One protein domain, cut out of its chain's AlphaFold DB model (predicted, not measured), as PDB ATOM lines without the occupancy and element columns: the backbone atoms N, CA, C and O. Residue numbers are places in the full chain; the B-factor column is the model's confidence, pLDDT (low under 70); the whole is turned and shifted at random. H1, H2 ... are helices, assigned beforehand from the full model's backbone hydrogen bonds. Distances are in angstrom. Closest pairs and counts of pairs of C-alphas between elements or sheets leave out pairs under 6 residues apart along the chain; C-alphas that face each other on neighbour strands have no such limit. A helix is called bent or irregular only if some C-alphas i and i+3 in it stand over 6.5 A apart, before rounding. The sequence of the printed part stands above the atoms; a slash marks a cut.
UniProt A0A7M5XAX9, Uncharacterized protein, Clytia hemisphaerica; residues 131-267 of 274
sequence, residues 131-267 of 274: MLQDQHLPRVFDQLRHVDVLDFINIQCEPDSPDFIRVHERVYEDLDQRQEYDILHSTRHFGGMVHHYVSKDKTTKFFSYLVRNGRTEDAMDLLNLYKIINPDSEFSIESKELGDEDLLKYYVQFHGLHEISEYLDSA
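AT A GLANCE: This is residues 131 to 267 of the 274 residues of an uncharacterized protein of Clytia hemisphaerica (UniProt A0A7M5XAX9). Two groups of helices sit at opposite ends of the body, with H4 between them. One is the helical hairpin of H2 and H3 with short H1 beside its start; the other is a ring of H5, H6, H8 and H9, with short H7 near one end of H6. The printed part has 137 residues with nine named helices, H1 to H9 along the chain, and no named strand; its class is all helix. It is compact, with a radius of gyration of the C-alphas of 16.3 A, and spans 45 by 30 by 23 A.

HOW THE PARTS SIT: H3, residues 162 to 178, touches H2, residues 146 to 156, with residues 164 to 171 alone, at a shallow tilt of 4 degrees, opposite ways; the closest C-alphas, of Ile 153 and Phe 164, are 6.1 A apart. H1, residues 137 to 141, is close to H3 but not clearly touching, with C-alphas 141 and 174 7.5 A apart. H4, residues 190 to 199, only just touches H3, with 3 pairs of C-alphas within 8 A, the closest Tyr 172 and Met 193 at 5.9 A; they are about perpendicular, at 89 degrees. The hub is H6, residues 216 to 229, which touches H4 at a steep tilt of 52 degrees, closest C-alphas 198 and 226 at 5.6 A. H5, residues 204 to 212, forms a hairpin with H6, closest C-alphas 207 and 219 at 5.7 A. H8, residues 244 to 254, touches H6, closest C-alphas 220 and 248 at 6.9 A. H9, residues 258 to 266, forms a hairpin with H8, closest C-alphas 252 and 258 at 6.6 A, and touches H5, closest C-alphas 212 and 263 at 6.1 A. H7, residues 234 to 238, and H6 touch only at the corner, and only just, with 3 pairs of C-alphas within 8 A; the closest, of Lys 227 and Ser 236, are 5.0 A apart. Every O i to N i+4 pair is within hydrogen-bond range in H1 to H7, against 5 of 7 in H8 and 3 of 5 in H9.

IN THESE COORDINATES: H3 is 24.5 A long from its first C-alpha, at (-35.639, -8.322, 25.156), to its last; H6 is 20.0 A, H2 15.4 A and H8 15.3 A. H1 begins at C-alpha 137, (-34.910, -0.151, 11.274), and H9 ends at C-alpha 266, (-29.557, -29.900, -12.682). H9 is irregular, but only just: C-alphas 259 and 262 are 6.8 A apart.

THE WHOLE: The two C-alphas farthest apart, of His 136 and Glu 241, are 47.2 A apart. The printed part has no cut; the link from H3 to H4, 11 residues, is long, and the other links are tight. The mean pLDDT of the printed part is 90.1, and residues 265 to 267 are under 70.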
ATOM      1  N   MET A 131     -31.084   4.095  15.599       88.94
ATOM      2  CA  MET A 131     -30.989   3.073  14.545       88.94
ATOM      3  C   MET A 131     -31.468   1.671  14.958       88.94
ATOM      4  O   MET A 131     -31.771   0.865  14.085       88.94
ATOM      5  N   LEU A 132     -31.522   1.371  16.259       91.88
ATOM      6  CA  LEU A 132     -32.003   0.095  16.810       91.88
ATOM      7  C   LEU A 132     -33.500   0.128  17.171       91.88
ATOM      8  O   LEU A 132     -34.086  -0.887  17.569       91.88
ATOM      9  N   GLN A 133     -34.130   1.298  17.067       91.44
ATOM     10  CA  GLN A 133     -35.556   1.456  17.314       91.44
ATOM     11  C   GLN A 133     -36.352   0.989  16.092       91.44
ATOM     12  O   GLN A 133     -35.980   1.263  14.951       91.44
ATOM     13  N   ASP A 134     -37.496   0.343  16.332       90.62
ATOM     14  CA  ASP A 134     -38.332  -0.246  15.273       90.62
ATOM     15  C   ASP A 134     -38.741   0.756  14.184       90.62
ATOM     16  O   ASP A 134     -38.906   0.387  13.025       90.62
ATOM     17  N   GLN A 135     -38.868   2.033  14.546       91.75
ATOM     18  CA  GLN A 135     -39.255   3.108  13.633       91.75
ATOM     19  C   GLN A 135     -38.178   3.397  12.575       91.75
ATOM     20  O   GLN A 135     -38.500   3.789  11.456       91.75
ATOM     21  N   HIS A 136     -36.902   3.194  12.915       92.19
ATOM     22  CA  HIS A 136     -35.766   3.533  12.056       92.19
ATOM     23  C   HIS A 136     -35.155   2.315  11.359       92.19
ATOM     24  O   HIS A 136     -34.489   2.488  10.335       92.19
ATOM     25  N   LEU A 137     -35.410   1.099  11.857       93.12
ATOM     26  CA  LEU A 137     -34.910  -0.151  11.274       93.12
ATOM     27  C   LEU A 137     -35.185  -0.285   9.761       93.12
ATOM     28  O   LEU A 137     -34.230  -0.571   9.035       93.12
ATOM     29  N   PRO A 138     -36.398  -0.005   9.232       93.88
ATOM     30  CA  PRO A 138     -36.668  -0.151   7.799       93.88
ATOM     31  C   PRO A 138     -35.718   0.669   6.915       93.88
ATOM     32  O   PRO A 138     -35.208   0.176   5.915       93.88
ATOM     33  N   ARG A 139     -35.387   1.897   7.338       93.62
ATOM     34  CA  ARG A 139     -34.456   2.771   6.607       93.62
ATOM     35  C   ARG A 139     -33.039   2.198   6.559       93.62
ATOM     36  O   ARG A 139     -32.306   2.454   5.604       93.62
ATOM     37  N   VAL A 140     -32.630   1.475   7.600       93.19
ATOM     38  CA  VAL A 140     -31.323   0.807   7.656       93.19
ATOM     39  C   VAL A 140     -31.323  -0.438   6.767       93.19
ATOM     40  O   VAL A 140     -30.341  -0.688   6.065       93.19
ATOM     41  N   PHE A 141     -32.436  -1.172   6.739       94.12
ATOM     42  CA  PHE A 141     -32.621  -2.347   5.886       94.12
ATOM     43  C   PHE A 141     -32.608  -1.994   4.399       94.12
ATOM     44  O   PHE A 141     -31.970  -2.690   3.616       94.12
ATOM     45  N   ASP A 142     -33.183  -0.853   4.012       94.12
ATOM     46  CA  ASP A 142     -33.113  -0.342   2.635       94.12
ATOM     47  C   ASP A 142     -31.681  -0.053   2.157       94.12
ATOM     48  O   ASP A 142     -31.416  -0.019   0.958       94.12
ATOM     49  N   GLN A 143     -30.743   0.142   3.087       93.56
ATOM     50  CA  GLN A 143     -29.322   0.345   2.795       93.56
ATOM     51  C   GLN A 143     -28.509  -0.956   2.837       93.56
ATOM     52  O   GLN A 143     -27.290  -0.897   2.683       93.56
ATOM     53  N   LEU A 144     -29.147  -2.109   3.070       92.88
ATOM     54  CA  LEU A 144     -28.503  -3.421   3.220       92.88
ATOM     55  C   LEU A 144     -27.495  -3.487   4.381       92.88
ATOM     56  O   LEU A 144     -26.514  -4.232   4.349       92.88
ATOM     57  N   ARG A 145     -27.718  -2.683   5.428       93.06
ATOM     58  CA  ARG A 145     -26.812  -2.547   6.582       93.06
ATOM     59  C   ARG A 145     -27.214  -3.436   7.761       93.06
ATOM     60  O   ARG A 145     -27.055  -3.057   8.919       93.06
ATOM     61  N   HIS A 146     -27.729  -4.631   7.484       95.50
ATOM     62  CA  HIS A 146     -28.189  -5.577   8.508       95.50
ATOM     63  C   HIS A 146     -27.054  -6.033   9.432       95.50
ATOM     64  O   HIS A 146     -27.254  -6.135  10.639       95.50
ATOM     65  N   VAL A 147     -25.849  -6.248   8.890       94.50
ATOM     66  CA  VAL A 147     -24.670  -6.651   9.682       94.50
ATOM     67  C   VAL A 147     -24.303  -5.578  10.708       94.50
ATOM     68  O   VAL A 147     -24.062  -5.916  11.861       94.50
ATOM     69  N   ASP A 148     -24.337  -4.299  10.319       92.50
ATOM     70  CA  ASP A 148     -24.031  -3.182  11.221       92.50
ATOM     71  C   ASP A 148     -25.010  -3.134  12.402       92.50
ATOM     72  O   ASP A 148     -24.601  -2.911  13.536       92.50
ATOM     73  N   VAL A 149     -26.303  -3.374  12.147       95.25
ATOM     74  CA  VAL A 149     -27.342  -3.428  13.192       95.25
ATOM     75  C   VAL A 149     -27.064  -4.561  14.178       95.25
ATOM     76  O   VAL A 149     -27.102  -4.341  15.388       95.25
ATOM     77  N   LEU A 150     -26.750  -5.755  13.667       95.56
ATOM     78  CA  LEU A 150     -26.463  -6.929  14.492       95.56
ATOM     79  C   LEU A 150     -25.144  -6.796  15.270       95.56
ATOM     80  O   LEU A 150     -25.031  -7.238  16.411       95.56
ATOM     81  N   ASP A 151     -24.125  -6.169  14.682       93.25
ATOM     82  CA  ASP A 151     -22.875  -5.888  15.386       93.25
ATOM     83  C   ASP A 151     -23.063  -4.852  16.492       93.25
ATOM     84  O   ASP A 151     -22.474  -4.992  17.564       93.25
ATOM     85  N   PHE A 152     -23.912  -3.856  16.257       93.00
ATOM     86  CA  PHE A 152     -24.167  -2.800  17.221       93.00
ATOM     87  C   PHE A 152     -25.025  -3.280  18.402       93.00
ATOM     88  O   PHE A 152     -24.684  -3.006  19.554       93.00
ATOM     89  N   ILE A 153     -26.078  -4.071  18.161       94.44
ATOM     90  CA  ILE A 153     -26.897  -4.631  19.251       94.44
ATOM     91  C   ILE A 153     -26.106  -5.609  20.136       94.44
ATOM     92  O   ILE A 153     -26.296  -5.603  21.350       94.44
ATOM     93  N   ASN A 154     -25.156  -6.363  19.563       92.69
ATOM     94  CA  ASN A 154     -24.232  -7.223  20.314       92.69
ATOM     95  C   ASN A 154     -23.345  -6.450  21.303       92.69
ATOM     96  O   ASN A 154     -22.897  -7.014  22.302       92.69
ATOM     97  N   ILE A 155     -23.027  -5.188  21.005       92.00
ATOM     98  CA  ILE A 155     -22.264  -4.314  21.908       92.00
ATOM     99  C   ILE A 155     -23.205  -3.696  22.943       92.00
ATOM    100  O   ILE A 155     -22.862  -3.605  24.124       92.00
ATOM    101  N   GLN A 156     -24.393  -3.283  22.495       91.81
ATOM    102  CA  GLN A 156     -25.342  -2.515  23.287       91.81
ATOM    103  C   GLN A 156     -26.015  -3.334  24.395       91.81
ATOM    104  O   GLN A 156     -26.174  -2.831  25.510       91.81
ATOM    105  N   CYS A 157     -26.413  -4.572  24.098       91.19
ATOM    106  CA  CYS A 157     -27.243  -5.397  24.971       91.19
ATOM    107  C   CYS A 157     -26.646  -6.792  25.192       91.19
ATOM    108  O   CYS A 157     -25.955  -7.341  24.339       91.19
ATOM    109  N   GLU A 158     -26.966  -7.387  26.339       90.44
ATOM    110  CA  GLU A 158     -26.692  -8.801  26.604       90.44
ATOM    111  C   GLU A 158     -27.642  -9.706  25.783       90.44
ATOM    112  O   GLU A 158     -28.770  -9.298  25.483       90.44
ATOM    113  N   PRO A 159     -27.224 -10.936  25.429       92.38
ATOM    114  CA  PRO A 159     -27.959 -11.808  24.502       92.38
ATOM    115  C   PRO A 159     -29.336 -12.278  25.001       92.38
ATOM    116  O   PRO A 159     -30.168 -12.722  24.215       92.38
ATOM    117  N   ASP A 160     -29.597 -12.195  26.305       92.69
ATOM    118  CA  ASP A 160     -30.876 -12.538  26.941       92.69
ATOM    119  C   ASP A 160     -31.838 -11.339  27.064       92.69
ATOM    120  O   ASP A 160     -32.992 -11.499  27.493       92.69
ATOM    121  N   SER A 161     -31.378 -10.138  26.694       93.00
ATOM    122  CA  SER A 161     -32.163  -8.905  26.727       93.00
ATOM    123  C   SER A 161     -33.329  -8.948  25.727       93.00
ATOM    124  O   SER A 161     -33.174  -9.435  24.602       93.00
ATOM    125  N   PRO A 162     -34.512  -8.406  26.083       92.88
ATOM    126  CA  PRO A 162     -35.639  -8.322  25.156       92.88
ATOM    127  C   PRO A 162     -35.315  -7.533  23.881       92.88
ATOM    128  O   PRO A 162     -35.769  -7.931  22.811       92.88
ATOM    129  N   ASP A 163     -34.527  -6.458  23.972       92.81
ATOM    130  CA  ASP A 163     -34.158  -5.647  22.806       92.81
ATOM    131  C   ASP A 163     -33.179  -6.358  21.881       92.81
ATOM    132  O   ASP A 163     -33.316  -6.264  20.661       92.81
ATOM    133  N   PHE A 164     -32.247  -7.122  22.455       93.94
ATOM    134  CA  PHE A 164     -31.342  -7.971  21.691       93.94
ATOM    135  C   PHE A 164     -32.131  -8.933  20.806       93.94
ATOM    136  O   PHE A 164     -31.996  -8.934  19.582       93.94
ATOM    137  N   ILE A 165     -33.034  -9.695  21.426       94.44
ATOM    138  CA  ILE A 165     -33.854 -10.679  20.723       94.44
ATOM    139  C   ILE A 165     -34.740  -9.973  19.691       94.44
ATOM    140  O   ILE A 165     -34.716 -10.350  18.524       94.44
ATOM    141  N   ARG A 166     -35.453  -8.902  20.075       95.38
ATOM    142  CA  ARG A 166     -36.331  -8.136  19.172       95.38
ATOM    143  C   ARG A 166     -35.610  -7.686  17.900       95.38
ATOM    144  O   ARG A 166     -36.130  -7.894  16.806       95.38
ATOM    145  N   VAL A 167     -34.435  -7.067  18.030       95.62
ATOM    146  CA  VAL A 167     -33.676  -6.544  16.882       95.62
ATOM    147  C   VAL A 167     -33.184  -7.680  15.985       95.62
ATOM    148  O   VAL A 167     -33.344  -7.593  14.768       95.62
ATOM    149  N   HIS A 168     -32.647  -8.759  16.567       95.75
ATOM    150  CA  HIS A 168     -32.233  -9.940  15.805       95.75
ATOM    151  C   HIS A 168     -33.400 -10.535  15.011       95.75
ATOM    152  O   HIS A 168     -33.276 -10.757  13.808       95.75
ATOM    153  N   GLU A 169     -34.553 -10.734  15.655       95.25
ATOM    154  CA  GLU A 169     -35.746 -11.254  14.986       95.25
ATOM    155  C   GLU A 169     -36.199 -10.346  13.839       95.25
ATOM    156  O   GLU A 169     -36.504 -10.848  12.760       95.25
ATOM    157  N   ARG A 170     -36.182  -9.018  14.021       96.06
ATOM    158  CA  ARG A 170     -36.549  -8.080  12.950       96.06
ATOM    159  C   ARG A 170     -35.611  -8.113  11.759       96.06
ATOM    160  O   ARG A 170     -36.085  -8.070  10.627       96.06
ATOM    161  N   VAL A 171     -34.309  -8.210  12.005       96.75
ATOM    162  CA  VAL A 171     -33.319  -8.352  10.936       96.75
ATOM    163  C   VAL A 171     -33.559  -9.643  10.154       96.75
ATOM    164  O   VAL A 171     -33.587  -9.614   8.927       96.75
ATOM    165  N   TYR A 172     -33.769 -10.768  10.840       96.56
ATOM    166  CA  TYR A 172     -34.007 -12.052  10.178       96.56
ATOM    167  C   TYR A 172     -35.330 -12.063   9.402       96.56
ATOM    168  O   TYR A 172     -35.386 -12.557   8.281       96.56
ATOM    169  N   GLU A 173     -36.391 -11.467   9.943       95.81
ATOM    170  CA  GLU A 173     -37.669 -11.355   9.236       95.81
ATOM    171  C   GLU A 173     -37.578 -10.516   7.956       95.81
ATOM    172  O   GLU A 173     -38.194 -10.887   6.957       95.81
ATOM    173  N   ASP A 174     -36.824  -9.413   7.958       96.56
ATOM    174  CA  ASP A 174     -36.621  -8.595   6.755       96.56
ATOM    175  C   ASP A 174     -35.775  -9.335   5.703       96.56
ATOM    176  O   ASP A 174     -36.147  -9.372   4.527       96.56
ATOM    177  N   LEU A 175     -34.708 -10.025   6.124       96.31
ATOM    178  CA  LEU A 175     -33.884 -10.842   5.225       96.31
ATOM    179  C   LEU A 175     -34.689 -11.969   4.567       96.31
ATOM    180  O   LEU A 175     -34.528 -12.215   3.373       96.31
ATOM    181  N   ASP A 176     -35.582 -12.626   5.312       95.75
ATOM    182  CA  ASP A 176     -36.472 -13.659   4.773       95.75
ATOM    183  C   ASP A 176     -37.533 -13.101   3.806       95.75
ATOM    184  O   ASP A 176     -37.944 -13.772   2.856       95.75
ATOM    185  N   GLN A 177     -37.993 -11.867   4.026       94.94
ATOM    186  CA  GLN A 177     -38.922 -11.192   3.116       94.94
ATOM    187  C   GLN A 177     -38.250 -10.816   1.794       94.94
ATOM    188  O   GLN A 177     -38.849 -11.006   0.737       94.94
ATOM    189  N   ARG A 178     -37.011 -10.316   1.854       94.12
ATOM    190  CA  ARG A 178     -36.227  -9.901   0.680       94.12
ATOM    191  C   ARG A 178     -35.496 -11.060  -0.006       94.12
ATOM    192  O   ARG A 178     -35.076 -10.914  -1.146       94.12
ATOM    193  N   GLN A 179     -35.370 -12.207   0.669       93.00
ATOM    194  CA  GLN A 179     -34.552 -13.359   0.261       93.00
ATOM    195  C   GLN A 179     -33.058 -13.018   0.082       93.00
ATOM    196  O   GLN A 179     -32.352 -13.650  -0.699       93.00
ATOM    197  N   GLU A 180     -32.547 -12.039   0.836       94.44
ATOM    198  CA  GLU A 180     -31.165 -11.537   0.744       94.44
ATOM    199  C   GLU A 180     -30.235 -12.180   1.790       94.44
ATOM    200  O   GLU A 180     -29.484 -11.519   2.510       94.44
ATOM    201  N   TYR A 181     -30.262 -13.509   1.891       94.69
ATOM    202  CA  TYR A 181     -29.527 -14.247   2.928       94.69
ATOM    203  C   TYR A 181     -27.993 -14.109   2.821       94.69
ATOM    204  O   TYR A 181     -27.279 -14.244   3.821       94.69
ATOM    205  N   ASP A 182     -27.475 -13.788   1.631       93.12
ATOM    206  CA  ASP A 182     -26.043 -13.581   1.387       93.12
ATOM    207  C   ASP A 182     -25.455 -12.408   2.174       93.12
ATOM    208  O   ASP A 182     -24.245 -12.388   2.413       93.12
ATOM    209  N   ILE A 183     -26.281 -11.466   2.645       94.44
ATOM    210  CA  ILE A 183     -25.835 -10.357   3.497       94.44
ATOM    211  C   ILE A 183     -25.173 -10.898   4.767       94.44
ATOM    212  O   ILE A 183     -24.079 -10.450   5.123       94.44
ATOM    213  N   LEU A 184     -25.748 -11.933   5.388       95.06
ATOM    214  CA  LEU A 184     -25.191 -12.552   6.596       95.06
ATOM    215  C   LEU A 184     -24.224 -13.706   6.309       95.06
ATOM    216  O   LEU A 184     -23.555 -14.170   7.233       95.06
ATOM    217  N   HIS A 185     -24.095 -14.163   5.063       93.38
ATOM    218  CA  HIS A 185     -23.149 -15.226   4.722       93.38
ATOM    219  C   HIS A 185     -21.702 -14.831   5.056       93.38
ATOM    220  O   HIS A 185     -21.310 -13.685   4.834       93.38
ATOM    221  N   SER A 186     -20.898 -15.762   5.582       92.75
ATOM    222  CA  SER A 186     -19.542 -15.489   6.095       92.75
ATOM    223  C   SER A 186     -19.482 -14.386   7.165       92.75
ATOM    224  O   SER A 186     -18.491 -13.664   7.268       92.75
ATOM    225  N   THR A 187     -20.541 -14.254   7.968       94.62
ATOM    226  CA  THR A 187     -20.560 -13.426   9.184       94.62
ATOM    227  C   THR A 187     -20.914 -14.282  10.398       94.62
ATOM    228  O   THR A 187     -21.565 -15.321  10.271       94.62
ATOM    229  N   ARG A 188     -20.525 -13.830  11.596       94.38
ATOM    230  CA  ARG A 188     -20.819 -14.527  12.863       94.38
ATOM    231  C   ARG A 188     -22.317 -14.659  13.162       94.38
ATOM    232  O   ARG A 188     -22.717 -15.446  14.008       94.38
ATOM    233  N   HIS A 189     -23.150 -13.888  12.467       95.75
ATOM    234  CA  HIS A 189     -24.594 -13.827  12.688       95.75
ATOM    235  C   HIS A 189     -25.383 -14.863  11.893       95.75
ATOM    236  O   HIS A 189     -26.572 -15.054  12.151       95.75
ATOM    237  N   PHE A 190     -24.741 -15.534  10.931       95.19
ATOM    238  CA  PHE A 190     -25.411 -16.476  10.040       95.19
ATOM    239  C   PHE A 190     -26.070 -17.630  10.799       95.19
ATOM    240  O   PHE A 190     -27.220 -17.964  10.532       95.19
ATOM    241  N   GLY A 191     -25.380 -18.219  11.779       94.31
ATOM    242  CA  GLY A 191     -25.953 -19.330  12.539       94.31
ATOM    243  C   GLY A 191     -27.143 -18.916  13.401       94.31
ATOM    244  O   GLY A 191     -28.101 -19.677  13.494       94.31
ATOM    245  N   GLY A 192     -27.141 -17.695  13.948       94.31
ATOM    246  CA  GLY A 192     -28.297 -17.144  14.662       94.31
ATOM    247  C   GLY A 192     -29.532 -17.025  13.765       94.31
ATOM    248  O   GLY A 192     -30.632 -17.391  14.178       94.31
ATOM    249  N   MET A 193     -29.336 -16.608  12.511       95.81
ATOM    250  CA  MET A 193     -30.394 -16.554  11.500       95.81
ATOM    251  C   MET A 193     -30.932 -17.952  11.164       95.81
ATOM    252  O   MET A 193     -32.141 -18.170  11.189       95.81
ATOM    253  N   VAL A 194     -30.045 -18.915  10.885       95.75
ATOM    254  CA  VAL A 194     -30.445 -20.295  10.562       95.75
ATOM    255  C   VAL A 194     -31.203 -20.928  11.729       95.75
ATOM    256  O   VAL A 194     -32.282 -21.485  11.529       95.75
ATOM    257  N   HIS A 195     -30.684 -20.787  12.951       94.94
ATOM    258  CA  HIS A 195     -31.352 -21.260  14.159       94.94
ATOM    259  C   HIS A 195     -32.743 -20.627  14.305       94.94
ATOM    260  O   HIS A 195     -33.712 -21.337  14.543       94.94
ATOM    261  N   HIS A 196     -32.873 -19.313  14.093       95.12
ATOM    262  CA  HIS A 196     -34.163 -18.623  14.146       95.12
ATOM    263  C   HIS A 196     -35.188 -19.199  13.156       95.12
ATOM    264  O   HIS A 196     -36.331 -19.450  13.544       95.12
ATOM    265  N   TYR A 197     -34.801 -19.437  11.898       95.62
ATOM    266  CA  TYR A 197     -35.711 -20.009  10.899       95.62
ATOM    267  C   TYR A 197     -36.120 -21.440  11.233       95.62
ATOM    268  O   TYR A 197     -37.290 -21.784  11.082       95.62
ATOM    269  N   VAL A 198     -35.190 -22.258  11.728       95.19
ATOM    270  CA  VAL A 198     -35.484 -23.637  12.133       95.19
ATOM    271  C   VAL A 198     -36.398 -23.674  13.359       95.19
ATOM    272  O   VAL A 198     -37.396 -24.393  13.356       95.19
ATOM    273  N   SER A 199     -36.115 -22.872  14.389       92.88
ATOM    274  CA  SER A 199     -36.922 -22.832  15.614       92.88
ATOM    275  C   SER A 199     -38.334 -22.280  15.401       92.88
ATOM    276  O   SER A 199     -39.231 -22.615  16.169       92.88
ATOM    277  N   LYS A 200     -38.546 -21.415  14.398       92.31
ATOM    278  CA  LYS A 200     -39.865 -20.835  14.076       92.31
ATOM    279  C   LYS A 200     -40.604 -21.552  12.942       92.31
ATOM    280  O   LYS A 200     -41.627 -21.035  12.502       92.31
ATOM    281  N   ASP A 201     -40.088 -22.683  12.463       89.75
ATOM    282  CA  ASP A 201     -40.640 -23.424  11.320       89.75
ATOM    283  C   ASP A 201     -40.819 -22.555  10.052       89.75
ATOM    284  O   ASP A 201     -41.825 -22.578   9.349       89.75
ATOM    285  N   LYS A 202     -39.818 -21.708   9.776       91.06
ATOM    286  CA  LYS A 202     -39.750 -20.810   8.607       91.06
ATOM    287  C   LYS A 202     -38.605 -21.203   7.667       91.06
ATOM    288  O   LYS A 202     -37.889 -20.351   7.148       91.06
ATOM    289  N   THR A 203     -38.388 -22.498   7.464       91.88
ATOM    290  CA  THR A 203     -37.236 -23.021   6.705       91.88
ATOM    291  C   THR A 203     -37.454 -23.047   5.192       91.88
ATOM    292  O   THR A 203     -36.487 -22.978   4.438       91.88
ATOM    293  N   THR A 204     -38.706 -23.070   4.729       92.25
ATOM    294  CA  THR A 204     -39.081 -23.323   3.327       92.25
ATOM    295  C   THR A 204     -38.455 -22.348   2.328       92.25
ATOM    296  O   THR A 204     -37.906 -22.766   1.306       92.25
ATOM    297  N   LYS A 205     -38.507 -21.037   2.600       94.06
ATOM    298  CA  LYS A 205     -37.951 -20.018   1.692       94.06
ATOM    299  C   LYS A 205     -36.428 -20.064   1.653       94.06
ATOM    300  O   LYS A 205     -35.840 -20.010   0.576       94.06
ATOM    301  N   PHE A 206     -35.803 -20.216   2.817       94.75
ATOM    302  CA  PHE A 206     -34.354 -20.309   2.919       94.75
ATOM    303  C   PHE A 206     -33.825 -21.583   2.244       94.75
ATOM    304  O   PHE A 206     -32.867 -21.519   1.479       94.75
ATOM    305  N   PHE A 207     -34.504 -22.719   2.423       94.06
ATOM    306  CA  PHE A 207     -34.226 -23.955   1.689       94.06
ATOM    307  C   PHE A 207     -34.318 -23.737   0.173       94.06
ATOM    308  O   PHE A 207     -33.393 -24.061  -0.569       94.06
ATOM    309  N   SER A 208     -35.410 -23.114  -0.277       92.81
ATOM    310  CA  SER A 208     -35.641 -22.806  -1.691       92.81
ATOM    311  C   SER A 208     -34.515 -21.965  -2.293       92.81
ATOM    312  O   SER A 208     -34.060 -22.223  -3.406       92.81
ATOM    313  N   TYR A 209     -34.045 -20.973  -1.538       93.69
ATOM    314  CA  TYR A 209     -32.916 -20.130  -1.905       93.69
ATOM    315  C   TYR A 209     -31.606 -20.919  -2.032       93.69
ATOM    316  O   TYR A 209     -30.897 -20.769  -3.026       93.69
ATOM    317  N   LEU A 210     -31.292 -21.781  -1.057       92.50
ATOM    318  CA  LEU A 210     -30.072 -22.593  -1.078       92.50
ATOM    319  C   LEU A 210     -30.029 -23.506  -2.308       92.50
ATOM    320  O   LEU A 210     -29.020 -23.532  -3.011       92.50
ATOM    321  N   VAL A 211     -31.136 -24.188  -2.612       91.69
ATOM    322  CA  VAL A 211     -31.213 -25.096  -3.766       91.69
ATOM    323  C   VAL A 211     -31.089 -24.340  -5.091       91.69
ATOM    324  O   VAL A 211     -30.307 -24.748  -5.947       91.69
ATOM    325  N   ARG A 212     -31.786 -23.206  -5.255       90.81
ATOM    326  CA  ARG A 212     -31.696 -22.375  -6.474       90.81
ATOM    327  C   ARG A 212     -30.281 -21.865  -6.745       90.81
ATOM    328  O   ARG A 212     -29.885 -21.749  -7.899       90.81
ATOM    329  N   ASN A 213     -29.514 -21.605  -5.689       90.12
ATOM    330  CA  ASN A 213     -28.122 -21.168  -5.785       90.12
ATOM    331  C   ASN A 213     -27.114 -22.329  -5.851       90.12
ATOM    332  O   ASN A 213     -25.913 -22.100  -5.718       90.12
ATOM    333  N   GLY A 214     -27.577 -23.573  -6.024       89.00
ATOM    334  CA  GLY A 214     -26.718 -24.756  -6.130       89.00
ATOM    335  C   GLY A 214     -26.027 -25.161  -4.824       89.00
ATOM    336  O   GLY A 214     -25.085 -25.947  -4.852       89.00
ATOM    337  N   ARG A 215     -26.470 -24.643  -3.672       90.31
ATOM    338  CA  ARG A 215     -25.925 -24.952  -2.337       90.31
ATOM    339  C   ARG A 215     -26.662 -26.137  -1.709       90.31
ATOM    340  O   ARG A 215     -27.263 -26.016  -0.642       90.31
ATOM    341  N   THR A 216     -26.656 -27.276  -2.396       89.19
ATOM    342  CA  THR A 216     -27.399 -28.482  -1.990       89.19
ATOM    343  C   THR A 216     -26.876 -29.091  -0.691       89.19
ATOM    344  O   THR A 216     -27.678 -29.502   0.140       89.19
ATOM    345  N   GLU A 217     -25.561 -29.074  -0.462       90.56
ATOM    346  CA  GLU A 217     -24.951 -29.528   0.799       90.56
ATOM    347  C   GLU A 217     -25.430 -28.696   1.997       90.56
ATOM    348  O   GLU A 217     -25.843 -29.235   3.019       90.56
ATOM    349  N   ASP A 218     -25.474 -27.369   1.854       92.00
ATOM    350  CA  ASP A 218     -25.990 -26.503   2.916       92.00
ATOM    351  C   ASP A 218     -27.500 -26.696   3.124       92.00
ATOM    352  O   ASP A 218     -27.993 -26.589   4.248       92.00
ATOM    353  N   ALA A 219     -28.251 -26.978   2.053       92.06
ATOM    354  CA  ALA A 219     -29.668 -27.317   2.155       92.06
ATOM    355  C   ALA A 219     -29.870 -28.637   2.918       92.06
ATOM    356  O   ALA A 219     -30.805 -28.747   3.709       92.06
ATOM    357  N   MET A 220     -28.966 -29.602   2.746       91.25
ATOM    358  CA  MET A 220     -28.952 -30.844   3.517       91.25
ATOM    359  C   MET A 220     -28.659 -30.617   4.995       91.25
ATOM    360  O   MET A 220     -29.416 -31.084   5.851       91.25
ATOM    361  N   ASP A 221     -27.615 -29.848   5.303       92.94
ATOM    362  CA  ASP A 221     -27.286 -29.460   6.676       92.94
ATOM    363  C   ASP A 221     -28.478 -28.777   7.367       92.94
ATOM    364  O   ASP A 221     -28.766 -29.056   8.533       92.94
ATOM    365  N   LEU A 222     -29.213 -27.920   6.645       94.69
ATOM    366  CA  LEU A 222     -30.412 -27.249   7.152       94.69
ATOM    367  C   LEU A 222     -31.509 -28.247   7.551       94.69
ATOM    368  O   LEU A 222     -32.099 -28.104   8.623       94.69
ATOM    369  N   LEU A 223     -31.791 -29.246   6.709       92.38
ATOM    370  CA  LEU A 223     -32.810 -30.262   6.996       92.38
ATOM    371  C   LEU A 223     -32.392 -31.173   8.153       92.38
ATOM    372  O   LEU A 223     -33.213 -31.503   9.010       92.38
ATOM    373  N   ASN A 224     -31.111 -31.533   8.224       92.12
ATOM    374  CA  ASN A 224     -30.565 -32.296   9.343       92.12
ATOM    375  C   ASN A 224     -30.665 -31.511  10.657       92.12
ATOM    376  O   ASN A 224     -31.100 -32.055  11.673       92.12
ATOM    377  N   LEU A 225     -30.358 -30.213  10.636       93.19
ATOM    378  CA  LEU A 225     -30.556 -29.338  11.788       93.19
ATOM    379  C   LEU A 225     -32.037 -29.232  12.179       93.19
ATOM    380  O   LEU A 225     -32.364 -29.280  13.365       93.19
ATOM    381  N   TYR A 226     -32.937 -29.136  11.197       93.44
ATOM    382  CA  TYR A 226     -34.380 -29.105  11.435       93.44
ATOM    383  C   TYR A 226     -34.879 -30.373  12.140       93.44
ATOM    384  O   TYR A 226     -35.614 -30.268  13.122       93.44
ATOM    385  N   LYS A 227     -34.403 -31.556  11.730       91.19
ATOM    386  CA  LYS A 227     -34.698 -32.830  12.410       91.19
ATOM    387  C   LYS A 227     -34.242 -32.847  13.870       91.19
ATOM    388  O   LYS A 227     -34.950 -33.378  14.722       91.19
ATOM    389  N   ILE A 228     -33.064 -32.286  14.155       92.69
ATOM    390  CA  ILE A 228     -32.490 -32.247  15.509       92.69
ATOM    391  C   ILE A 228     -33.300 -31.323  16.425       92.69
ATOM    392  O   ILE A 228     -33.565 -31.681  17.571       92.69
ATOM    393  N   ILE A 229     -33.677 -30.140  15.935       91.94
ATOM    394  CA  ILE A 229     -34.379 -29.129  16.740       91.94
ATOM    395  C   ILE A 229     -35.866 -29.469  16.897       91.94
ATOM    396  O   ILE A 229     -36.420 -29.271  17.977       91.94
ATOM    397  N   ASN A 230     -36.499 -30.014  15.853       91.38
ATOM    398  CA  ASN A 230     -37.927 -30.332  15.820       91.38
ATOM    399  C   ASN A 230     -38.154 -31.846  15.619       91.38
ATOM    400  O   ASN A 230     -38.652 -32.256  14.565       91.38
ATOM    401  N   PRO A 231     -37.807 -32.707  16.596       90.44
ATOM    402  CA  PRO A 231     -37.897 -34.163  16.441       90.44
ATOM    403  C   PRO A 231     -39.338 -34.676  16.303       90.44
ATOM    404  O   PRO A 231     -39.553 -35.714  15.681       90.44
ATOM    405  N   ASP A 232     -40.312 -33.940  16.844       89.62
ATOM    406  CA  ASP A 232     -41.730 -34.319  16.863       89.62
ATOM    407  C   ASP A 232     -42.511 -33.838  15.627       89.62
ATOM    408  O   ASP A 232     -43.717 -34.065  15.531       89.62
ATOM    409  N   SER A 233     -41.859 -33.148  14.683       88.94
ATOM    410  CA  SER A 233     -42.530 -32.708  13.456       88.94
ATOM    411  C   SER A 233     -42.849 -33.898  12.544       88.94
ATOM    412  O   SER A 233     -42.075 -34.855  12.474       88.94
ATOM    413  N   GLU A 234     -43.962 -33.823  11.809       86.88
ATOM    414  CA  GLU A 234     -44.384 -34.857  10.847       86.88
ATOM    415  C   GLU A 234     -43.265 -35.177   9.848       86.88
ATOM    416  O   GLU A 234     -42.879 -36.334   9.686       86.88
ATOM    417  N   PHE A 235     -42.637 -34.131   9.303       87.12
ATOM    418  CA  PHE A 235     -41.476 -34.264   8.432       87.12
ATOM    419  C   PHE A 235     -40.330 -35.038   9.100       87.12
ATOM    420  O   PHE A 235     -39.767 -35.949   8.496       87.12
ATOM    421  N   SER A 236     -39.965 -34.707  10.342       86.00
ATOM    422  CA  SER A 236     -38.851 -35.354  11.058       86.00
ATOM    423  C   SER A 236     -39.111 -36.832  11.351       86.00
ATOM    424  O   SER A 236     -38.176 -37.636  11.346       86.00
ATOM    425  N   ILE A 237     -40.370 -37.193  11.604       87.12
ATOM    426  CA  ILE A 237     -40.785 -38.569  11.886       87.12
ATOM    427  C   ILE A 237     -40.731 -39.414  10.610       87.12
ATOM    428  O   ILE A 237     -40.142 -40.493  10.624       87.12
ATOM    429  N   GLU A 238     -41.302 -38.922   9.511       85.12
ATOM    430  CA  GLU A 238     -41.351 -39.655   8.240       85.12
ATOM    431  C   GLU A 238     -39.980 -39.736   7.559       85.12
ATOM    432  O   GLU A 238     -39.649 -40.735   6.922       85.12
ATOM    433  N   SER A 239     -39.132 -38.724   7.755       85.12
ATOM    434  CA  SER A 239     -37.814 -38.647   7.123       85.12
ATOM    435  C   SER A 239     -36.662 -39.259   7.921       85.12
ATOM    436  O   SER A 239     -35.493 -39.075   7.570       85.12
ATOM    437  N   LYS A 240     -36.966 -40.002   8.988       79.56
ATOM    438  CA  LYS A 240     -35.977 -40.526   9.940       79.56
ATOM    439  C   LYS A 240     -35.021 -41.565   9.342       79.56
ATOM    440  O   LYS A 240     -33.872 -41.631   9.765       79.56
ATOM    441  N   GLU A 241     -35.490 -42.344   8.367       78.25
ATOM    442  CA  GLU A 241     -34.724 -43.419   7.704       78.25
ATOM    443  C   GLU A 241     -34.291 -43.071   6.268       78.25
ATOM    444  O   GLU A 241     -33.660 -43.883   5.594       78.25
ATOM    445  N   LEU A 242     -34.627 -41.870   5.789       80.12
ATOM    446  CA  LEU A 242     -34.297 -41.416   4.438       80.12
ATOM    447  C   LEU A 242     -32.814 -41.032   4.332       80.12
ATOM    448  O   LEU A 242     -32.286 -40.338   5.203       80.12
ATOM    449  N   GLY A 243     -32.166 -41.474   3.248       77.81
ATOM    450  CA  GLY A 243     -30.813 -41.052   2.882       77.81
ATOM    451  C   GLY A 243     -30.771 -39.603   2.385       77.81
ATOM    452  O   GLY A 243     -31.809 -38.996   2.126       77.81
ATOM    453  N   ASP A 244     -29.566 -39.054   2.237       75.38
ATOM    454  CA  ASP A 244     -29.368 -37.617   2.015       75.38
ATOM    455  C   ASP A 244     -30.045 -37.082   0.737       75.38
ATOM    456  O   ASP A 244     -30.809 -36.122   0.792       75.38
ATOM    457  N   GLU A 245     -29.853 -37.720  -0.420       77.06
ATOM    458  CA  GLU A 245     -30.479 -37.263  -1.675       77.06
ATOM    459  C   GLU A 245     -32.008 -37.408  -1.670       77.06
ATOM    460  O   GLU A 245     -32.734 -36.556  -2.198       77.06
ATOM    461  N   ASP A 246     -32.507 -38.477  -1.050       84.00
ATOM    462  CA  ASP A 246     -33.940 -38.731  -0.938       84.00
ATOM    463  C   ASP A 246     -34.603 -37.740   0.026       84.00
ATOM    464  O   ASP A 246     -35.768 -37.381  -0.162       84.00
ATOM    465  N   LEU A 247     -33.853 -37.226   1.008       87.25
ATOM    466  CA  LEU A 247     -34.332 -36.229   1.958       87.25
ATOM    467  C   LEU A 247     -34.699 -34.906   1.273       87.25
ATOM    468  O   LEU A 247     -35.754 -34.343   1.574       87.25
ATOM    469  N   LEU A 248     -33.873 -34.427   0.335       86.19
ATOM    470  CA  LEU A 248     -34.160 -33.201  -0.430       86.19
ATOM    471  C   LEU A 248     -35.436 -33.353  -1.255       86.19
ATOM    472  O   LEU A 248     -36.303 -32.477  -1.237       86.19
ATOM    473  N   LYS A 249     -35.558 -34.477  -1.969       86.62
ATOM    474  CA  LYS A 249     -36.717 -34.768  -2.822       86.62
ATOM    475  C   LYS A 249     -37.987 -34.905  -1.992       86.62
ATOM    476  O   LYS A 249     -39.018 -34.344  -2.360       86.62
ATOM    477  N   TYR A 250     -37.900 -35.596  -0.858       87.62
ATOM    478  CA  TYR A 250     -39.016 -35.753   0.062       87.62
ATOM    479  C   TYR A 250     -39.446 -34.408   0.666       87.62
ATOM    480  O   TYR A 250     -40.634 -34.108   0.656       87.62
ATOM    481  N   TYR A 251     -38.515 -33.539   1.083       87.56
ATOM    482  CA  TYR A 251     -38.859 -32.198   1.586       87.56
ATOM    483  C   TYR A 251     -39.568 -31.339   0.528       87.56
ATOM    484  O   TYR A 251     -40.560 -30.670   0.824       87.56
ATOM    485  N   VAL A 252     -39.108 -31.398  -0.728       88.50
ATOM    486  CA  VAL A 252     -39.763 -30.717  -1.855       88.50
ATOM    487  C   VAL A 252     -41.187 -31.229  -2.075       88.50
ATOM    488  O   VAL A 252     -42.093 -30.425  -2.286       88.50
ATOM    489  N   GLN A 253     -41.404 -32.544  -2.005       87.56
ATOM    490  CA  GLN A 253     -42.736 -33.139  -2.144       87.56
ATOM    491  C   GLN A 253     -43.647 -32.784  -0.963       87.56
ATOM    492  O   GLN A 253     -44.786 -32.378  -1.180       87.56
ATOM    493  N   PHE A 254     -43.131 -32.878   0.263       87.38
ATOM    494  CA  PHE A 254     -43.864 -32.614   1.500       87.38
ATOM    495  C   PHE A 254     -44.380 -31.170   1.572       87.38
ATOM    496  O   PHE A 254     -45.542 -30.937   1.892       87.38
ATOM    497  N   HIS A 255     -43.547 -30.191   1.198       86.69
ATOM    498  CA  HIS A 255     -43.928 -28.773   1.187       86.69
ATOM    499  C   HIS A 255     -44.504 -28.281  -0.155       86.69
ATOM    500  O   HIS A 255     -44.784 -27.090  -0.294       86.69
ATOM    501  N   GLY A 256     -44.681 -29.161  -1.148       84.81
ATOM    502  CA  GLY A 256     -45.251 -28.808  -2.455       84.81
ATOM    503  C   GLY A 256     -44.393 -27.846  -3.291       84.81
ATOM    504  O   GLY A 256     -44.926 -27.057  -4.071       84.81
ATOM    505  N   LEU A 257     -43.066 -27.889  -3.150       83.88
ATOM    506  CA  LEU A 257     -42.112 -26.975  -3.799       83.88
ATOM    507  C   LEU A 257     -41.737 -27.416  -5.224       83.88
ATOM    508  O   LEU A 257     -40.560 -27.490  -5.581       83.88
ATOM    509  N   HIS A 258     -42.735 -27.713  -6.058       75.38
ATOM    510  CA  HIS A 258     -42.529 -28.301  -7.390       75.38
ATOM    511  C   HIS A 258     -41.669 -27.446  -8.335       75.38
ATOM    512  O   HIS A 258     -40.998 -27.985  -9.203       75.38
ATOM    513  N   GLU A 259     -41.622 -26.127  -8.143       78.12
ATOM    514  CA  GLU A 259     -40.780 -25.219  -8.940       78.12
ATOM    515  C   GLU A 259     -39.272 -25.454  -8.751       78.12
ATOM    516  O   GLU A 259     -38.456 -24.937  -9.510       78.12
ATOM    517  N   ILE A 260     -38.882 -26.181  -7.702       80.25
ATOM    518  CA  ILE A 260     -37.486 -26.323  -7.272       80.25
ATOM    519  C   ILE A 260     -36.915 -27.689  -7.665       80.25
ATOM    520  O   ILE A 260     -35.697 -27.856  -7.705       80.25
ATOM    521  N   SER A 261     -37.766 -28.654  -8.031       75.31
ATOM    522  CA  SER A 261     -37.315 -29.995  -8.421       75.31
ATOM    523  C   SER A 261     -36.387 -29.972  -9.637       75.31
ATOM    524  O   SER A 261     -35.415 -30.716  -9.664       75.31
ATOM    525  N   GLU A 262     -36.619 -29.066 -10.592       77.44
ATOM    526  CA  GLU A 262     -35.760 -28.904 -11.777       77.44
ATOM    527  C   GLU A 262     -34.316 -28.524 -11.407       77.44
ATOM    528  O   GLU A 262     -33.364 -28.961 -12.050       77.44
ATOM    529  N   TYR A 263     -34.142 -27.754 -10.328       76.75
ATOM    530  CA  TYR A 263     -32.824 -27.329  -9.856       76.75
ATOM    531  C   TYR A 263     -32.068 -28.467  -9.165       76.75
ATOM    532  O   TYR A 263     -30.847 -28.540  -9.296       76.75
ATOM    533  N   LEU A 264     -32.782 -29.381  -8.495       74.12
ATOM    534  CA  LEU A 264     -32.188 -30.568  -7.870       74.12
ATOM    535  C   LEU A 264     -31.614 -31.540  -8.909       74.12
ATOM    536  O   LEU A 264     -30.529 -32.071  -8.696       74.12
ATOM    537  N   ASP A 265     -32.293 -31.721 -10.044       69.25
ATOM    538  CA  ASP A 265     -31.829 -32.612 -11.118       69.25
ATOM    539  C   ASP A 265     -30.699 -31.988 -11.962       69.25
ATOM    540  O   ASP A 265     -29.917 -32.698 -12.595       69.25
ATOM    541  N   SER A 266     -30.597 -30.653 -11.966       62.34
ATOM    542  CA  SER A 266     -29.557 -29.900 -12.682       62.34
ATOM    543  C   SER A 266     -28.253 -29.712 -11.895       62.34
ATOM    544  O   SER A 266     -27.253 -29.268 -12.466       62.34
ATOM    545  N   ALA A 267     -28.252 -30.022 -10.594       54.09
ATOM    546  CA  ALA A 267     -27.071 -29.880  -9.755       54.09
ATOM    547  C   ALA A 267     -25.980 -30.850 -10.250       54.09
ATOM    548  O   ALA A 267     -26.239 -32.051 -10.368       54.09
TER     549      ALA A 267